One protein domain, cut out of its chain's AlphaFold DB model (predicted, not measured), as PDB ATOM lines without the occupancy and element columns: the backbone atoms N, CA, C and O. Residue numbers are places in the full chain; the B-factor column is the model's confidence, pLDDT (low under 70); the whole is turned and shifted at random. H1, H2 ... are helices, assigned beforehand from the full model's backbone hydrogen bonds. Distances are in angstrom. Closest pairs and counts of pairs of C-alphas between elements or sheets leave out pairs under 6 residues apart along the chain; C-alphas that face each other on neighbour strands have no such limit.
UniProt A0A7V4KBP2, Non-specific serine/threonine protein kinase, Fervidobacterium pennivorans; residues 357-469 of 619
ATOM      1  N   TRP A 357     222.533 139.723 195.537       74.00
ATOM      2  CA  TRP A 357     221.496 140.657 195.110       74.00
ATOM      3  C   TRP A 357     220.877 140.311 193.746       74.00
ATOM      4  O   TRP A 357     219.709 140.622 193.532       74.00
ATOM      5  N   SER A 358     221.591 139.607 192.865       73.81
ATOM      6  CA  SER A 358     221.016 139.084 191.619       73.81
ATOM      7  C   SER A 358     220.041 137.925 191.852       73.81
ATOM      8  O   SER A 358     219.123 137.721 191.060       73.81
ATOM      9  N   SER A 359     220.189 137.187 192.958       71.25
ATOM     10  CA  SER A 359     219.381 135.992 193.243       71.25
ATOM     11  C   SER A 359     217.966 136.283 193.759       71.25
ATOM     12  O   SER A 359     217.116 135.394 193.757       71.25
ATOM     13  N   ILE A 360     217.687 137.521 194.182       70.62
ATOM     14  CA  ILE A 360     216.411 137.897 194.816       70.62
ATOM     15  C   ILE A 360     215.379 138.468 193.836       70.62
ATOM     16  O   ILE A 360     214.330 138.932 194.262       70.62
ATOM     17  N   GLY A 361     215.641 138.400 192.525       75.62
ATOM     18  CA  GLY A 361     214.671 138.777 191.488       75.62
ATOM     19  C   GLY A 361     214.493 140.286 191.292       75.62
ATOM     20  O   GLY A 361     213.466 140.709 190.760       75.62
ATOM     21  N   LEU A 362     215.478 141.085 191.715       80.38
ATOM     22  CA  LEU A 362     215.556 142.526 191.470       80.38
ATOM     23  C   LEU A 362     216.454 142.843 190.269       80.38
ATOM     24  O   LEU A 362     217.449 142.160 190.021       80.38
ATOM     25  N   SER A 363     216.142 143.930 189.565       87.25
ATOM     26  CA  SER A 363     217.090 144.594 188.664       87.25
ATOM     27  C   SER A 363     218.263 145.216 189.435       87.25
ATOM     28  O   SER A 363     218.217 145.382 190.657       87.25
ATOM     29  N   ILE A 364     219.327 145.588 188.720       83.75
ATOM     30  CA  ILE A 364     220.521 146.217 189.304       83.75
ATOM     31  C   ILE A 364     220.153 147.522 190.022       83.75
ATOM     32  O   ILE A 364     220.653 147.798 191.113       83.75
ATOM     33  N   GLU A 365     219.281 148.330 189.426       86.94
ATOM     34  CA  GLU A 365     218.832 149.616 189.956       86.94
ATOM     35  C   GLU A 365     217.978 149.438 191.215       86.94
ATOM     36  O   GLU A 365     218.225 150.105 192.220       86.94
ATOM     37  N   GLU A 366     217.033 148.495 191.195       90.00
ATOM     38  CA  GLU A 366     216.210 148.159 192.363       90.00
ATOM     39  C   GLU A 366     217.086 147.618 193.506       90.00
ATOM     40  O   GLU A 366     216.967 148.052 194.652       90.00
ATOM     41  N   ALA A 367     218.039 146.732 193.201       86.88
ATOM     42  CA  ALA A 367     218.976 146.196 194.185       86.88
ATOM     43  C   ALA A 367     219.883 147.277 194.795       86.88
ATOM     44  O   ALA A 367     220.200 147.210 195.983       86.88
ATOM     45  N   LYS A 368     220.299 148.288 194.016       88.88
ATOM     46  CA  LYS A 368     221.049 149.442 194.547       88.88
ATOM     47  C   LYS A 368     220.218 150.219 195.549       88.88
ATOM     48  O   LYS A 368     220.721 150.534 196.624       88.88
ATOM     49  N   GLU A 369     218.969 150.507 195.195       91.00
ATOM     50  CA  GLU A 369     218.064 151.273 196.049       91.00
ATOM     51  C   GLU A 369     217.778 150.526 197.357       91.00
ATOM     52  O   GLU A 369     217.845 151.106 198.438       91.00
ATOM     53  N   PHE A 370     217.532 149.215 197.301       91.75
ATOM     54  CA  PHE A 370     217.368 148.417 198.516       91.75
ATOM     55  C   PHE A 370     218.635 148.378 199.370       91.75
ATOM     56  O   PHE A 370     218.552 148.526 200.589       91.75
ATOM     57  N   LYS A 371     219.810 148.224 198.754       85.69
ATOM     58  CA  LYS A 371     221.098 148.176 199.460       85.69
ATOM     59  C   LYS A 371     221.439 149.479 200.194       85.69
ATOM     60  O   LYS A 371     222.223 149.445 201.138       85.69
ATOM     61  N   GLU A 372     220.859 150.610 199.792       89.38
ATOM     62  CA  GLU A 372     221.014 151.888 200.497       89.38
ATOM     63  C   GLU A 372     220.368 151.868 201.894       89.38
ATOM     64  O   GLU A 372     220.840 152.538 202.812       89.38
ATOM     65  N   TYR A 373     219.303 151.082 202.073       88.12
ATOM     66  CA  TYR A 373     218.428 151.162 203.246       88.12
ATOM     67  C   TYR A 373     218.300 149.865 204.047       88.12
ATOM     68  O   TYR A 373     217.845 149.904 205.197       88.12
ATOM     69  N   PHE A 374     218.670 148.735 203.446       84.00
ATOM     70  CA  PHE A 374     218.453 147.396 203.978       84.00
ATOM     71  C   PHE A 374     219.697 146.528 203.840       84.00
ATOM     72  O   PHE A 374     220.410 146.560 202.832       84.00
ATOM     73  N   SER A 375     219.913 145.673 204.837       83.69
ATOM     74  CA  SER A 375     220.756 144.497 204.652       83.69
ATOM     75  C   SER A 375     220.115 143.538 203.641       83.69
ATOM     76  O   SER A 375     218.909 143.568 203.401       83.69
ATOM     77  N   TYR A 376     220.917 142.640 203.066       77.19
ATOM     78  CA  TYR A 376     220.409 141.621 202.141       77.19
ATOM     79  C   TYR A 376     219.273 140.782 202.756       77.19
ATOM     80  O   TYR A 376     218.265 140.543 202.102       77.19
ATOM     81  N   ALA A 377     219.418 140.373 204.022       73.62
ATOM     82  CA  ALA A 377     218.419 139.558 204.712       73.62
ATOM     83  C   ALA A 377     217.081 140.296 204.872       73.62
ATOM     84  O   ALA A 377     216.028 139.715 204.627       73.62
ATOM     85  N   GLU A 378     217.120 141.583 205.219       79.38
ATOM     86  CA  GLU A 378     215.904 142.393 205.292       79.38
ATOM     87  C   GLU A 378     215.308 142.614 203.898       79.38
ATOM     88  O   GLU A 378     214.105 142.463 203.719       79.38
ATOM     89  N   ALA A 379     216.131 142.910 202.887       83.00
ATOM     90  CA  ALA A 379     215.654 143.099 201.519       83.00
ATOM     91  C   ALA A 379     214.919 141.854 200.988       83.00
ATOM     92  O   ALA A 379     213.870 141.994 200.368       83.00
ATOM     93  N   VAL A 380     215.399 140.642 201.294       79.69
ATOM     94  CA  VAL A 380     214.719 139.384 200.933       79.69
ATOM     95  C   VAL A 380     213.283 139.342 201.461       79.69
ATOM     96  O   VAL A 380     212.380 138.956 200.720       79.69
ATOM     97  N   GLU A 381     213.051 139.739 202.712       84.19
ATOM     98  CA  GLU A 381     211.718 139.721 203.331       84.19
ATOM     99  C   GLU A 381     210.735 140.646 202.593       84.19
ATOM    100  O   GLU A 381     209.607 140.248 202.294       84.19
ATOM    101  N   TRP A 382     211.184 141.851 202.229       90.19
ATOM    102  CA  TRP A 382     210.389 142.844 201.495       90.19
ATOM    103  C   TRP A 382     210.151 142.450 200.034       90.19
ATOM    104  O   TRP A 382     209.035 142.568 199.523       90.19
ATOM    105  N   VAL A 383     211.170 141.925 199.357       87.62
ATOM    106  CA  VAL A 383     211.052 141.501 197.956       87.62
ATOM    107  C   VAL A 383     210.167 140.267 197.822       87.62
ATOM    108  O   VAL A 383     209.357 140.179 196.902       87.62
ATOM    109  N   LYS A 384     210.237 139.340 198.783       87.38
ATOM    110  CA  LYS A 384     209.417 138.121 198.808       87.38
ATOM    111  C   LYS A 384     207.917 138.405 198.872       87.38
ATOM    112  O   LYS A 384     207.144 137.635 198.306       87.38
ATOM    113  N   VAL A 385     207.504 139.470 199.562       84.62
ATOM    114  CA  VAL A 385     206.091 139.885 199.594       84.62
ATOM    115  C   VAL A 385     205.692 140.698 198.358       84.62
ATOM    116  O   VAL A 385     204.502 140.850 198.116       84.62
ATOM    117  N   GLY A 386     206.661 141.163 197.557       87.25
ATOM    118  CA  GLY A 386     206.446 141.792 196.249       87.25
ATOM    119  C   GLY A 386     206.956 143.232 196.109       87.25
ATOM    120  O   GLY A 386     206.752 143.829 195.053       87.25
ATOM    121  N   PHE A 387     207.617 143.812 197.121       90.88
ATOM    122  CA  PHE A 387     208.179 145.163 196.991       90.88
ATOM    123  C   PHE A 387     209.385 145.175 196.050       90.88
ATOM    124  O   PHE A 387     210.310 144.380 196.192       90.88
ATOM    125  N   LYS A 388     209.404 146.144 195.131       90.19
ATOM    126  CA  LYS A 388     210.525 146.376 194.205       90.19
ATOM    127  C   LYS A 388     211.281 147.682 194.441       90.19
ATOM    128  O   LYS A 388     212.406 147.815 193.981       90.19
ATOM    129  N   SER A 389     210.702 148.615 195.201       92.62
ATOM    130  CA  SER A 389     211.382 149.849 195.600       92.62
ATOM    131  C   SER A 389     211.866 149.767 197.044       92.62
ATOM    132  O   SER A 389     211.066 149.629 197.977       92.62
ATOM    133  N   GLY A 390     213.177 149.937 197.229       89.25
ATOM    134  CA  GLY A 390     213.795 150.029 198.548       89.25
ATOM    135  C   GLY A 390     213.320 151.269 199.304       89.25
ATOM    136  O   GLY A 390     213.069 151.220 200.505       89.25
ATOM    137  N   LYS A 391     213.093 152.384 198.609       92.38
ATOM    138  CA  LYS A 391     212.583 153.611 199.234       92.38
ATOM    139  C   LYS A 391     211.149 153.452 199.749       92.38
ATOM    140  O   LYS A 391     210.833 153.924 200.847       92.38
ATOM    141  N   ALA A 392     210.291 152.776 198.983       91.44
ATOM    142  CA  ALA A 392     208.927 152.464 199.409       91.44
ATOM    143  C   ALA A 392     208.941 151.548 200.641       91.44
ATOM    144  O   ALA A 392     208.394 151.917 201.681       91.44
ATOM    145  N   ALA A 393     209.671 150.428 200.570       93.50
ATOM    146  CA  ALA A 393     209.833 149.492 201.684       93.50
ATOM    147  C   ALA A 393     210.367 150.181 202.953       93.50
ATOM    148  O   ALA A 393     209.857 149.959 204.052       93.50
ATOM    149  N   LYS A 394     211.355 151.079 202.822       94.31
ATOM    150  CA  LYS A 394     211.899 151.846 203.956       94.31
ATOM    151  C   LYS A 394     210.831 152.704 204.622       94.31
ATOM    152  O   LYS A 394     210.780 152.767 205.845       94.31
ATOM    153  N   THR A 395     209.990 153.364 203.829       93.69
ATOM    154  CA  THR A 395     208.939 154.248 204.350       93.69
ATOM    155  C   THR A 395     207.939 153.469 205.206       93.69
ATOM    156  O   THR A 395     207.539 153.945 206.265       93.69
ATOM    157  N   TRP A 396     207.587 152.256 204.779       94.25
ATOM    158  CA  TRP A 396     206.749 151.340 205.550       94.25
ATOM    159  C   TRP A 396     207.441 150.853 206.830       94.25
ATOM    160  O   TRP A 396     206.872 150.977 207.916       94.25
ATOM    161  N   ARG A 397     208.689 150.372 206.729       94.00
ATOM    162  CA  ARG A 397     209.473 149.903 207.886       94.00
ATOM    163  C   ARG A 397     209.617 150.980 208.960       94.00
ATOM    164  O   ARG A 397     209.397 150.709 210.136       94.00
ATOM    165  N   ASP A 398     209.979 152.200 208.567       92.12
ATOM    166  CA  ASP A 398     210.230 153.302 209.502       92.12
ATOM    167  C   ASP A 398     208.947 153.731 210.254       92.12
ATOM    168  O   ASP A 398     209.031 154.336 211.322       92.12
ATOM    169  N   LEU A 399     207.763 153.382 209.734       88.88
ATOM    170  CA  LEU A 399     206.458 153.563 210.388       88.88
ATOM    171  C   LEU A 399     206.001 152.335 211.201       88.88
ATOM    172  O   LEU A 399     204.864 152.305 211.679       88.88
ATOM    173  N   GLY A 400     206.874 151.338 211.382       88.06
ATOM    174  CA  GLY A 400     206.622 150.158 212.211       88.06
ATOM    175  C   GLY A 400     205.726 149.107 211.552       88.06
ATOM    176  O   GLY A 400     204.964 148.429 212.249       88.06
ATOM    177  N   PHE A 401     205.765 149.005 210.222       90.50
ATOM    178  CA  PHE A 401     205.070 147.956 209.478       90.50
ATOM    179  C   PHE A 401     205.981 146.777 209.172       90.50
ATOM    180  O   PHE A 401     207.105 146.951 208.701       90.50
ATOM    181  N   GLU A 402     205.437 145.579 209.371       90.31
ATOM    182  CA  GLU A 402     206.038 144.341 208.879       90.31
ATOM    183  C   GLU A 402     205.781 144.186 207.365       90.31
ATOM    184  O   GLU A 402     204.751 144.660 206.874       90.31
ATOM    185  N   PRO A 403     206.648 143.487 206.602       89.94
ATOM    186  CA  PRO A 403     206.544 143.402 205.140       89.94
ATOM    187  C   PRO A 403     205.177 142.925 204.627       89.94
ATOM    188  O   PRO A 403     204.617 143.492 203.689       89.94
ATOM    189  N   GLN A 404     204.610 141.893 205.258       87.69
ATOM    190  CA  GLN A 404     203.307 141.333 204.879       87.69
ATOM    191  C   GLN A 404     202.161 142.311 205.156       87.69
ATOM    192  O   GLN A 404     201.238 142.419 204.355       87.69
ATOM    193  N   GLU A 405     202.238 143.041 206.271       87.88
ATOM    194  CA  GLU A 405     201.250 144.048 206.659       87.88
ATOM    195  C   GLU A 405     201.282 145.232 205.687       87.88
ATOM    196  O   GLU A 405     200.244 145.629 205.161       87.88
ATOM    197  N   ALA A 406     202.481 145.741 205.390       91.38
ATOM    198  CA  ALA A 406     202.696 146.819 204.433       91.38
ATOM    199  C   ALA A 406     202.159 146.470 203.040       91.38
ATOM    200  O   ALA A 406     201.502 147.293 202.411       91.38
ATOM    201  N   MET A 407     202.378 145.234 202.579       90.50
ATOM    202  CA  MET A 407     201.932 144.795 201.255       90.50
ATOM    203  C   MET A 407     200.405 144.809 201.104       90.50
ATOM    204  O   MET A 407     199.891 145.112 200.030       90.50
ATOM    205  N   VAL A 408     199.656 144.519 202.173       86.75
ATOM    206  CA  VAL A 408     198.187 144.604 202.133       86.75
ATOM    207  C   VAL A 408     197.739 146.036 201.857       86.75
ATOM    208  O   VAL A 408     196.876 146.235 201.005       86.75
ATOM    209  N   PHE A 409     198.335 147.019 202.535       86.69
ATOM    210  CA  PHE A 409     198.011 148.433 202.341       86.69
ATOM    211  C   PHE A 409     198.514 148.984 201.000       86.69
ATOM    212  O   PHE A 409     197.804 149.752 200.353       86.69
ATOM    213  N   GLU A 410     199.698 148.554 200.560       87.88
ATOM    214  CA  GLU A 410     200.267 148.914 199.258       87.88
ATOM    215  C   GLU A 410     199.355 148.444 198.110       87.88
ATOM    216  O   GLU A 410     199.034 149.222 197.214       87.88
ATOM    217  N   ASN A 411     198.852 147.205 198.176       85.56
ATOM    218  CA  ASN A 411     197.991 146.619 197.141       85.56
ATOM    219  C   ASN A 411     196.625 147.305 196.994       85.56
ATOM    220  O   ASN A 411     196.016 147.220 195.931       85.56
ATOM    221  N   ILE A 412     196.138 147.962 198.049       79.44
ATOM    222  CA  ILE A 412     194.902 148.763 198.023       79.44
ATOM    223  C   ILE A 412     195.169 150.258 197.801       79.44
ATOM    224  O   ILE A 412     194.253 151.072 197.905       79.44
ATOM    225  N   GLY A 413     196.422 150.641 197.531       82.25
ATOM    226  CA  GLY A 413     196.807 152.018 197.224       82.25
ATOM    227  C   GLY A 413     196.764 152.983 198.411       82.25
ATOM    228  O   GLY A 413     196.676 154.195 198.206       82.25
ATOM    229  N   ILE A 414     196.813 152.487 199.651       81.00
ATOM    230  CA  ILE A 414     196.838 153.337 200.847       81.00
ATOM    231  C   ILE A 414     198.271 153.789 201.134       81.00
ATOM    232  O   ILE A 414     199.197 152.984 201.192       81.00
ATOM    233  N   SER A 415     198.453 155.093 201.368       83.69
ATOM    234  CA  SER A 415     199.774 155.639 201.679       83.69
ATOM    235  C   SER A 415     200.290 155.138 203.041       83.69
ATOM    236  O   SER A 415     199.493 154.957 203.966       83.69
ATOM    237  N   PRO A 416     201.618 155.005 203.242       86.62
ATOM    238  CA  PRO A 416     202.183 154.571 204.523       86.62
ATOM    239  C   PRO A 416     201.709 155.396 205.728       86.62
ATOM    240  O   PRO A 416     201.491 154.865 206.816       86.62
ATOM    241  N   LYS A 417     201.503 156.706 205.536       79.25
ATOM    242  CA  LYS A 417     201.018 157.611 206.587       79.25
ATOM    243  C   LYS A 417     199.569 157.324 206.967       79.25
ATOM    244  O   LYS A 417     199.242 157.322 208.153       79.25
ATOM    245  N   ASP A 418     198.721 157.082 205.973       76.69
ATOM    246  CA  ASP A 418     197.310 156.775 206.200       76.69
ATOM    247  C   ASP A 418     197.160 155.381 206.818       76.69
ATOM    248  O   ASP A 418     196.397 155.207 207.764       76.69
ATOM    249  N   ALA A 419     197.957 154.408 206.373       81.38
ATOM    250  CA  ALA A 419     197.998 153.074 206.960       81.38
ATOM    251  C   ALA A 419     198.477 153.079 208.418       81.38
ATOM    252  O   ALA A 419     197.865 152.420 209.259       81.38
ATOM    253  N   HIS A 420     199.529 153.843 208.752       79.31
ATOM    254  CA  HIS A 420     199.985 154.000 210.142       79.31
ATOM    255  C   HIS A 420     198.846 154.488 211.034       79.31
ATOM    256  O   HIS A 420     198.592 153.936 212.101       79.31
ATOM    257  N   PHE A 421     198.097 155.470 210.545       67.44
ATOM    258  CA  PHE A 421     196.943 155.975 211.260       67.44
ATOM    259  C   PHE A 421     195.817 154.934 211.400       67.44
ATOM    260  O   PHE A 421     195.231 154.803 212.472       67.44
ATOM    261  N   ILE A 422     195.525 154.170 210.345       71.06
ATOM    262  CA  ILE A 422     194.541 153.079 210.373       71.06
ATOM    263  C   ILE A 422     194.892 152.050 211.457       71.06
ATOM    264  O   ILE A 422     194.026 151.657 212.244       71.06
ATOM    265  N   LYS A 423     196.174 151.684 211.544       74.69
ATOM    266  CA  LYS A 423     196.710 150.788 212.572       74.69
ATOM    267  C   LYS A 423     196.518 151.358 213.979       74.69
ATOM    268  O   LYS A 423     196.076 150.643 214.875       74.69
ATOM    269  N   GLU A 424     196.755 152.656 214.177       69.44
ATOM    270  CA  GLU A 424     196.497 153.331 215.460       69.44
ATOM    271  C   GLU A 424     195.008 153.393 215.840       69.44
ATOM    272  O   GLU A 424     194.676 153.465 217.024       69.44
ATOM    273  N   MET A 425     194.092 153.333 214.869       60.31
ATOM    274  CA  MET A 425     192.656 153.204 215.143       60.31
ATOM    275  C   MET A 425     192.243 151.791 215.582       60.31
ATOM    276  O   MET A 425     191.078 151.592 215.936       60.31
ATOM    277  N   GLY A 426     193.177 150.834 215.590       64.19
ATOM    278  CA  GLY A 426     192.951 149.445 215.980       64.19
ATOM    279  C   GLY A 426     192.467 148.547 214.843       64.19
ATOM    280  O   GLY A 426     192.020 147.442 215.125       64.19
ATOM    281  N   ILE A 427     192.543 149.010 213.591       68.81
ATOM    282  CA  ILE A 427     192.208 148.206 212.412       68.81
ATOM    283  C   ILE A 427     193.495 147.579 211.886       68.81
ATOM    284  O   ILE A 427     194.461 148.271 211.560       68.81
ATOM    285  N   THR A 428     193.497 146.261 211.783       76.88
ATOM    286  CA  THR A 428     194.640 145.487 211.305       76.88
ATOM    287  C   THR A 428     194.560 145.251 209.799       76.88
ATOM    288  O   THR A 428     193.476 145.153 209.220       76.88
ATOM    289  N   ALA A 429     195.715 145.077 209.147       80.19
ATOM    290  CA  ALA A 429     195.768 144.647 207.746       80.19
ATOM    291  C   ALA A 429     194.980 143.345 207.503       80.19
ATOM    292  O   ALA A 429     194.350 143.182 206.460       80.19
ATOM    293  N   TYR A 430     194.959 142.444 208.489       76.62
ATOM    294  CA  TYR A 430     194.203 141.195 208.428       76.62
ATOM    295  C   TYR A 430     192.692 141.426 208.295       76.62
ATOM    296  O   TYR A 430     192.040 140.778 207.483       76.62
ATOM    297  N   GLU A 431     192.119 142.364 209.050       70.88
ATOM    298  CA  GLU A 431     190.684 142.673 208.970       70.88
ATOM    299  C   GLU A 431     190.293 143.234 207.599       70.88
ATOM    300  O   GLU A 431     189.245 142.878 207.057       70.88
ATOM    301  N   ILE A 432     191.166 144.051 207.006       74.56
ATOM    302  CA  ILE A 432     190.986 144.575 205.650       74.56
ATOM    303  C   ILE A 432     191.055 143.433 204.631       74.56
ATOM    304  O   ILE A 432     190.170 143.300 203.787       74.56
ATOM    305  N   GLU A 433     192.052 142.553 204.745       80.12
ATOM    306  CA  GLU A 433     192.213 141.398 203.859       80.12
ATOM    307  C   GLU A 433     191.001 140.446 203.919       80.12
ATOM    308  O   GLU A 433     190.518 139.971 202.888       80.12
ATOM    309  N   GLN A 434     190.467 140.191 205.118       75.00
ATOM    310  CA  GLN A 434     189.257 139.387 205.307       75.00
ATOM    311  C   GLN A 434     188.023 140.060 204.695       75.00
ATOM    312  O   GLN A 434     187.212 139.386 204.058       75.00
ATOM    313  N   TYR A 435     187.878 141.381 204.838       74.12
ATOM    314  CA  TYR A 435     186.774 142.118 204.225       74.12
ATOM    315  C   TYR A 435     186.805 142.026 202.694       74.12
ATOM    316  O   TYR A 435     185.772 141.719 202.092       74.12
ATOM    317  N   LEU A 436     187.978 142.221 202.080       75.12
ATOM    318  CA  LEU A 436     188.177 142.093 200.632       75.12
ATOM    319  C   LEU A 436     187.790 140.695 200.134       75.12
ATOM    320  O   LEU A 436     187.025 140.571 199.176       75.12
ATOM    321  N   LYS A 437     188.247 139.641 200.828       79.31
ATOM    322  CA  LYS A 437     187.904 138.243 200.512       79.31
ATOM    323  C   LYS A 437     186.402 137.987 200.610       79.31
ATOM    324  O   LYS A 437     185.817 137.432 199.682       79.31
ATOM    325  N   ASN A 438     185.768 138.429 201.694       78.19
ATOM    326  CA  ASN A 438     184.343 138.194 201.940       78.19
ATOM    327  C   ASN A 438     183.432 138.908 200.932       78.19
ATOM    328  O   ASN A 438     182.354 138.405 200.626       78.19
ATOM    329  N   HIS A 439     183.869 140.049 200.396       74.19
ATOM    330  CA  HIS A 439     183.108 140.824 199.412       74.19
ATOM    331  C   HIS A 439     183.584 140.603 197.971       74.19
ATOM    332  O   HIS A 439     183.045 141.219 197.056       74.19
ATOM    333  N   SER A 440     184.556 139.705 197.755       82.06
ATOM    334  CA  SER A 440     185.159 139.429 196.442       82.06
ATOM    335  C   SER A 440     185.696 140.683 195.733       82.06
ATOM    336  O   SER A 440     185.652 140.770 194.508       82.06
ATOM    337  N   ILE A 441     186.203 141.650 196.505       75.88
ATOM    338  CA  ILE A 441     186.788 142.896 195.993       75.88
ATOM    339  C   ILE A 441     188.268 142.640 195.714       75.88
ATOM    340  O   ILE A 441     189.004 142.187 196.596       75.88
ATOM    341  N   ARG A 442     188.723 142.925 194.491       76.88
ATOM    342  CA  ARG A 442     190.158 142.889 194.184       76.88
ATOM    343  C   ARG A 442     190.849 144.069 194.875       76.88
ATOM    344  O   ARG A 442     190.276 145.153 194.867       76.88
ATOM    345  N   PRO A 443     192.067 143.911 195.424       74.25
ATOM    346  CA  PRO A 443     192.766 145.013 196.091       74.25
ATOM    347  C   PRO A 443     192.869 146.289 195.238       74.25
ATOM    348  O   PRO A 443     192.620 147.379 195.732       74.25
ATOM    349  N   GLU A 444     193.110 146.136 193.935       75.62
ATOM    350  CA  GLU A 444     193.199 147.234 192.958       75.62
ATOM    351  C   GLU A 444     191.863 147.966 192.712       75.62
ATOM    352  O   GLU A 444     191.848 149.094 192.230       75.62
ATOM    353  N   GLU A 445     190.735 147.325 193.030       75.00
ATOM    354  CA  GLU A 445     189.376 147.868 192.893       75.00
ATOM    355  C   GLU A 445     188.871 148.481 194.212       75.00
ATOM    356  O   GLU A 445     187.707 148.876 194.318       75.00
ATOM    357  N   PHE A 446     189.727 148.544 195.238       69.94
ATOM    358  CA  PHE A 446     189.373 149.084 196.541       69.94
ATOM    359  C   PHE A 446     189.175 150.604 196.477       69.94
ATOM    360  O   PHE A 446     190.120 151.372 196.305       69.94
ATOM    361  N   ASP A 447     187.935 151.051 196.666       69.81
ATOM    362  CA  ASP A 447     187.626 152.464 196.870       69.81
ATOM    363  C   ASP A 447     187.789 152.822 198.354       69.81
ATOM    364  O   ASP A 447     187.264 152.149 199.240       69.81
ATOM    365  N   THR A 448     188.453 153.940 198.642       61.66
ATOM    366  CA  THR A 448     188.486 154.562 199.976       61.66
ATOM    367  C   THR A 448     187.097 154.722 200.609       61.66
ATOM    368  O   THR A 448     186.980 154.715 201.833       61.66
ATOM    369  N   SER A 449     186.027 154.804 199.807       60.28
ATOM    370  CA  SER A 449     184.650 154.812 200.301       60.28
ATOM    371  C   SER A 449     184.191 153.476 200.921       60.28
ATOM    372  O   SER A 449     183.375 153.468 201.848       60.28
ATOM    373  N   GLU A 450     184.768 152.345 200.498       61.47
ATOM    374  CA  GLU A 450     184.554 151.011 201.080       61.47
ATOM    375  C   GLU A 450     185.194 150.889 202.468       61.47
ATOM    376  O   GLU A 450     184.680 150.178 203.334       61.47
ATOM    377  N   PHE A 451     186.247 151.666 202.736       59.97
ATOM    378  CA  PHE A 451     186.872 151.759 204.057       59.97
ATOM    379  C   PHE A 451     185.859 152.175 205.143       59.97
ATOM    380  O   PHE A 451     185.917 151.719 206.289       59.97
ATOM    381  N   PHE A 452     184.851 152.976 204.776       54.47
ATOM    382  CA  PHE A 452     183.782 153.415 205.680       54.47
ATOM    383  C   PHE A 452     182.789 152.311 206.059       54.47
ATOM    384  O   PHE A 452     182.072 152.460 207.051       54.47
ATOM    385  N   LYS A 453     182.745 151.210 205.301       60.38
ATOM    386  CA  LYS A 453     181.965 150.015 205.654       60.38
ATOM    387  C   LYS A 453     182.728 149.115 206.629       60.38
ATOM    388  O   LYS A 453     182.100 148.470 207.461       60.38
ATOM    389  N   ILE A 454     184.063 149.138 206.575       59.81
ATOM    390  CA  ILE A 454     184.959 148.406 207.486       59.81
ATOM    391  C   ILE A 454     185.010 149.084 208.867       59.81
ATOM    392  O   ILE A 454     185.011 148.395 209.886       59.81
ATOM    393  N   CYS A 455     184.984 150.426 208.935       60.38
ATOM    394  CA  CYS A 455     185.024 151.163 210.206       60.38
ATOM    395  C   CYS A 455     183.977 152.298 210.310       60.38
ATOM    396  O   CYS A 455     184.270 153.464 210.021       60.38
ATOM    397  N   PRO A 456     182.759 152.004 210.807       58.09
ATOM    398  CA  PRO A 456     181.664 152.978 210.891       58.09
ATOM    399  C   PRO A 456     181.949 154.185 211.802       58.09
ATOM    400  O   PRO A 456     181.382 155.260 211.608       58.09
ATOM    401  N   GLN A 457     182.824 154.031 212.804       56.50
ATOM    402  CA  GLN A 457     183.124 155.085 213.780       56.50
ATOM    403  C   GLN A 457     183.952 156.233 213.180       56.50
ATOM    404  O   GLN A 457     183.795 157.376 213.606       56.50
ATOM    405  N   THR A 458     184.790 155.963 212.177       60.72
ATOM    406  CA  THR A 458     185.662 156.959 211.523       60.72
ATOM    407  C   THR A 458     184.869 157.926 210.642       60.72
ATOM    408  O   THR A 458     185.194 159.111 210.564       60.72
ATOM    409  N   LYS A 459     183.758 157.457 210.059       60.81
ATOM    410  CA  LYS A 459     182.849 158.274 209.244       60.81
ATOM    411  C   LYS A 459     182.261 159.455 210.022       60.81
ATOM    412  O   LYS A 459     182.272 160.579 209.535       60.81
ATOM    413  N   ALA A 460     181.826 159.230 211.264       66.88
ATOM    414  CA  ALA A 460     181.218 160.278 212.086       66.88
ATOM    415  C   ALA A 460     182.180 161.441 212.398       66.88
ATOM    416  O   ALA A 460     181.738 162.577 212.556       66.88
ATOM    417  N   TRP A 461     183.487 161.176 212.483       73.25
ATOM    418  CA  TRP A 461     184.511 162.206 212.686       73.25
ATOM    419  C   TRP A 461     184.768 163.023 211.414       73.25
ATOM    420  O   TRP A 461     184.807 164.252 211.483       73.25
ATOM    421  N   LEU A 462     184.843 162.362 210.258       66.12
ATOM    422  CA  LEU A 462     185.009 163.020 208.956       66.12
ATOM    423  C   LEU A 462     183.786 163.867 208.574       66.12
ATOM    424  O   LEU A 462     183.948 165.016 208.171       66.12
ATOM    425  N   ASP A 463     182.567 163.364 208.804       71.19
ATOM    426  CA  ASP A 463     181.312 164.106 208.586       71.19
ATOM    427  C   ASP A 463     181.229 165.380 209.455       71.19
ATOM    428  O   ASP A 463     180.538 166.345 209.123       71.19
ATOM    429  N   ASN A 464     181.956 165.407 210.579       74.25
ATOM    430  CA  ASN A 464     182.081 166.577 211.448       74.25
ATOM    431  C   ASN A 464     183.284 167.475 211.107       74.25
ATOM    432  O   ASN A 464     183.562 168.415 211.850       74.25
ATOM    433  N   GLY A 465     183.942 167.241 209.966       72.31
ATOM    434  CA  GLY A 465     185.006 168.084 209.419       72.31
ATOM    435  C   GLY A 465     186.389 167.837 210.020       72.31
ATOM    436  O   GLY A 465     187.296 168.636 209.790       72.31
ATOM    437  N   PHE A 466     186.569 166.762 210.789       72.00
ATOM    438  CA  PHE A 466     187.865 166.425 211.366       72.00
ATOM    439  C   PHE A 466     188.703 165.636 210.380       72.00
ATOM    440  O   PHE A 466     188.258 164.625 209.841       72.00
ATOM    441  N   SER A 467     189.957 166.050 210.209       63.97
ATOM    442  CA  SER A 467     190.952 165.152 209.644       63.97
ATOM    443  C   SER A 467     191.179 163.982 210.595       63.97
ATOM    444  O   SER A 467     191.055 164.092 211.816       63.97
ATOM    445  N   ILE A 468     191.595 162.875 210.014       55.00
ATOM    446  CA  ILE A 468     192.011 161.652 210.682       55.00
ATOM    447  C   ILE A 468     192.921 161.937 211.914       55.00
ATOM    448  O   ILE A 468     192.596 161.552 213.038       55.00
ATOM    449  N   GLN A 469     193.972 162.748 211.756       53.84
ATOM    450  CA  GLN A 469     194.901 163.107 212.841       53.84
ATOM    451  C   GLN A 469     194.253 163.933 213.961       53.84
ATOM    452  O   GLN A 469     194.541 163.726 215.139       53.84
TER     453      GLN A 469
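What this domain is: This is residues 357 to 469 of the 619 residues of the protein "Non-specific serine/threonine protein kinase" of Fervidobacterium pennivorans (UniProt A0A7V4KBP2). Short helices are wound in stacked turns into an elongated, two-row solenoid: H1, H3 and H5 follow one another in one row and H2, H4 and H6 in the other, the chain passing back and forth between the rows. Beyond H5 and H6, the short H7 and then H8 make a loosely attached end. The printed part has 113 residues with eight named helices, H1 to H8 in chain order, and no named strand; the class is all helix. It is only just compact, close to loose, with a radius of gyration of the C-alphas of 15.9 A, and spans 49 by 30 by 19 A.

How they stand to each other: Begin at the longest helix, H6, residues 429 to 439. It touches the hub, H4, residues 403 to 411, at a steep tilt of 45 degrees, the same way; the closest C-alphas, of Glu 405 and Ala 429, are 5.6 A apart. H4 touches H2, residues 376 to 385, closest at the C-alphas of Trp 382 and Pro 403, 5.3 A. H3, residues 390 to 398, and H5, residues 416 to 424, each touch H4 only at the corner, with closest C-alphas Trp 396 and Ala 406 at 6.2 A and Phe 409 and Ala 419 at 6.5 A. H3 also touches H1, residues 364 to 373, at a shallow tilt of 24 degrees, the same way; the C-alphas of Phe 370 and Gly 390, their closest, are 3.9 A apart. H7, residues 451 to 454, is close to but not clearly touching H6, closest at the C-alphas of Tyr 435 and Ile 454, 7.3 A. H8, residues 456 to 463, is apart from H1 to H6. Every O i to N i+4 pair is within hydrogen-bond range in H3, H5 and H6; the counts are 5 of 6 in H1, 4 of 6 in H2, 4 of 5 in H4 and 2 of 4 in H8, and H7 is too short for such a pair.

Where its parts are: Find C-alpha 429 at (195.768, 144.647, 207.746); from there H6 runs 15.6 A to C-alpha 439 at (183.108, 140.824, 199.412). Look next at C-alpha 364, at (220.521, 146.217, 189.304), where H1 begins its 14.9 A. H2 measures 14.6 A. H8 ends at C-alpha 463, at (181.312, 164.106, 208.586).

The domain as a whole: The two C-alphas farthest apart, of Ser 358 and Asn 464, are 51.6 A apart. The printed part has no cut. The link from H6 to H7, 11 residues, is long; the other links between helices are tight. The mean pLDDT of the printed part is 78.4; look for values under 70 at residue 421, residues 424 to 427, residues 446 to 460, residue 462 and residues 467 to 469.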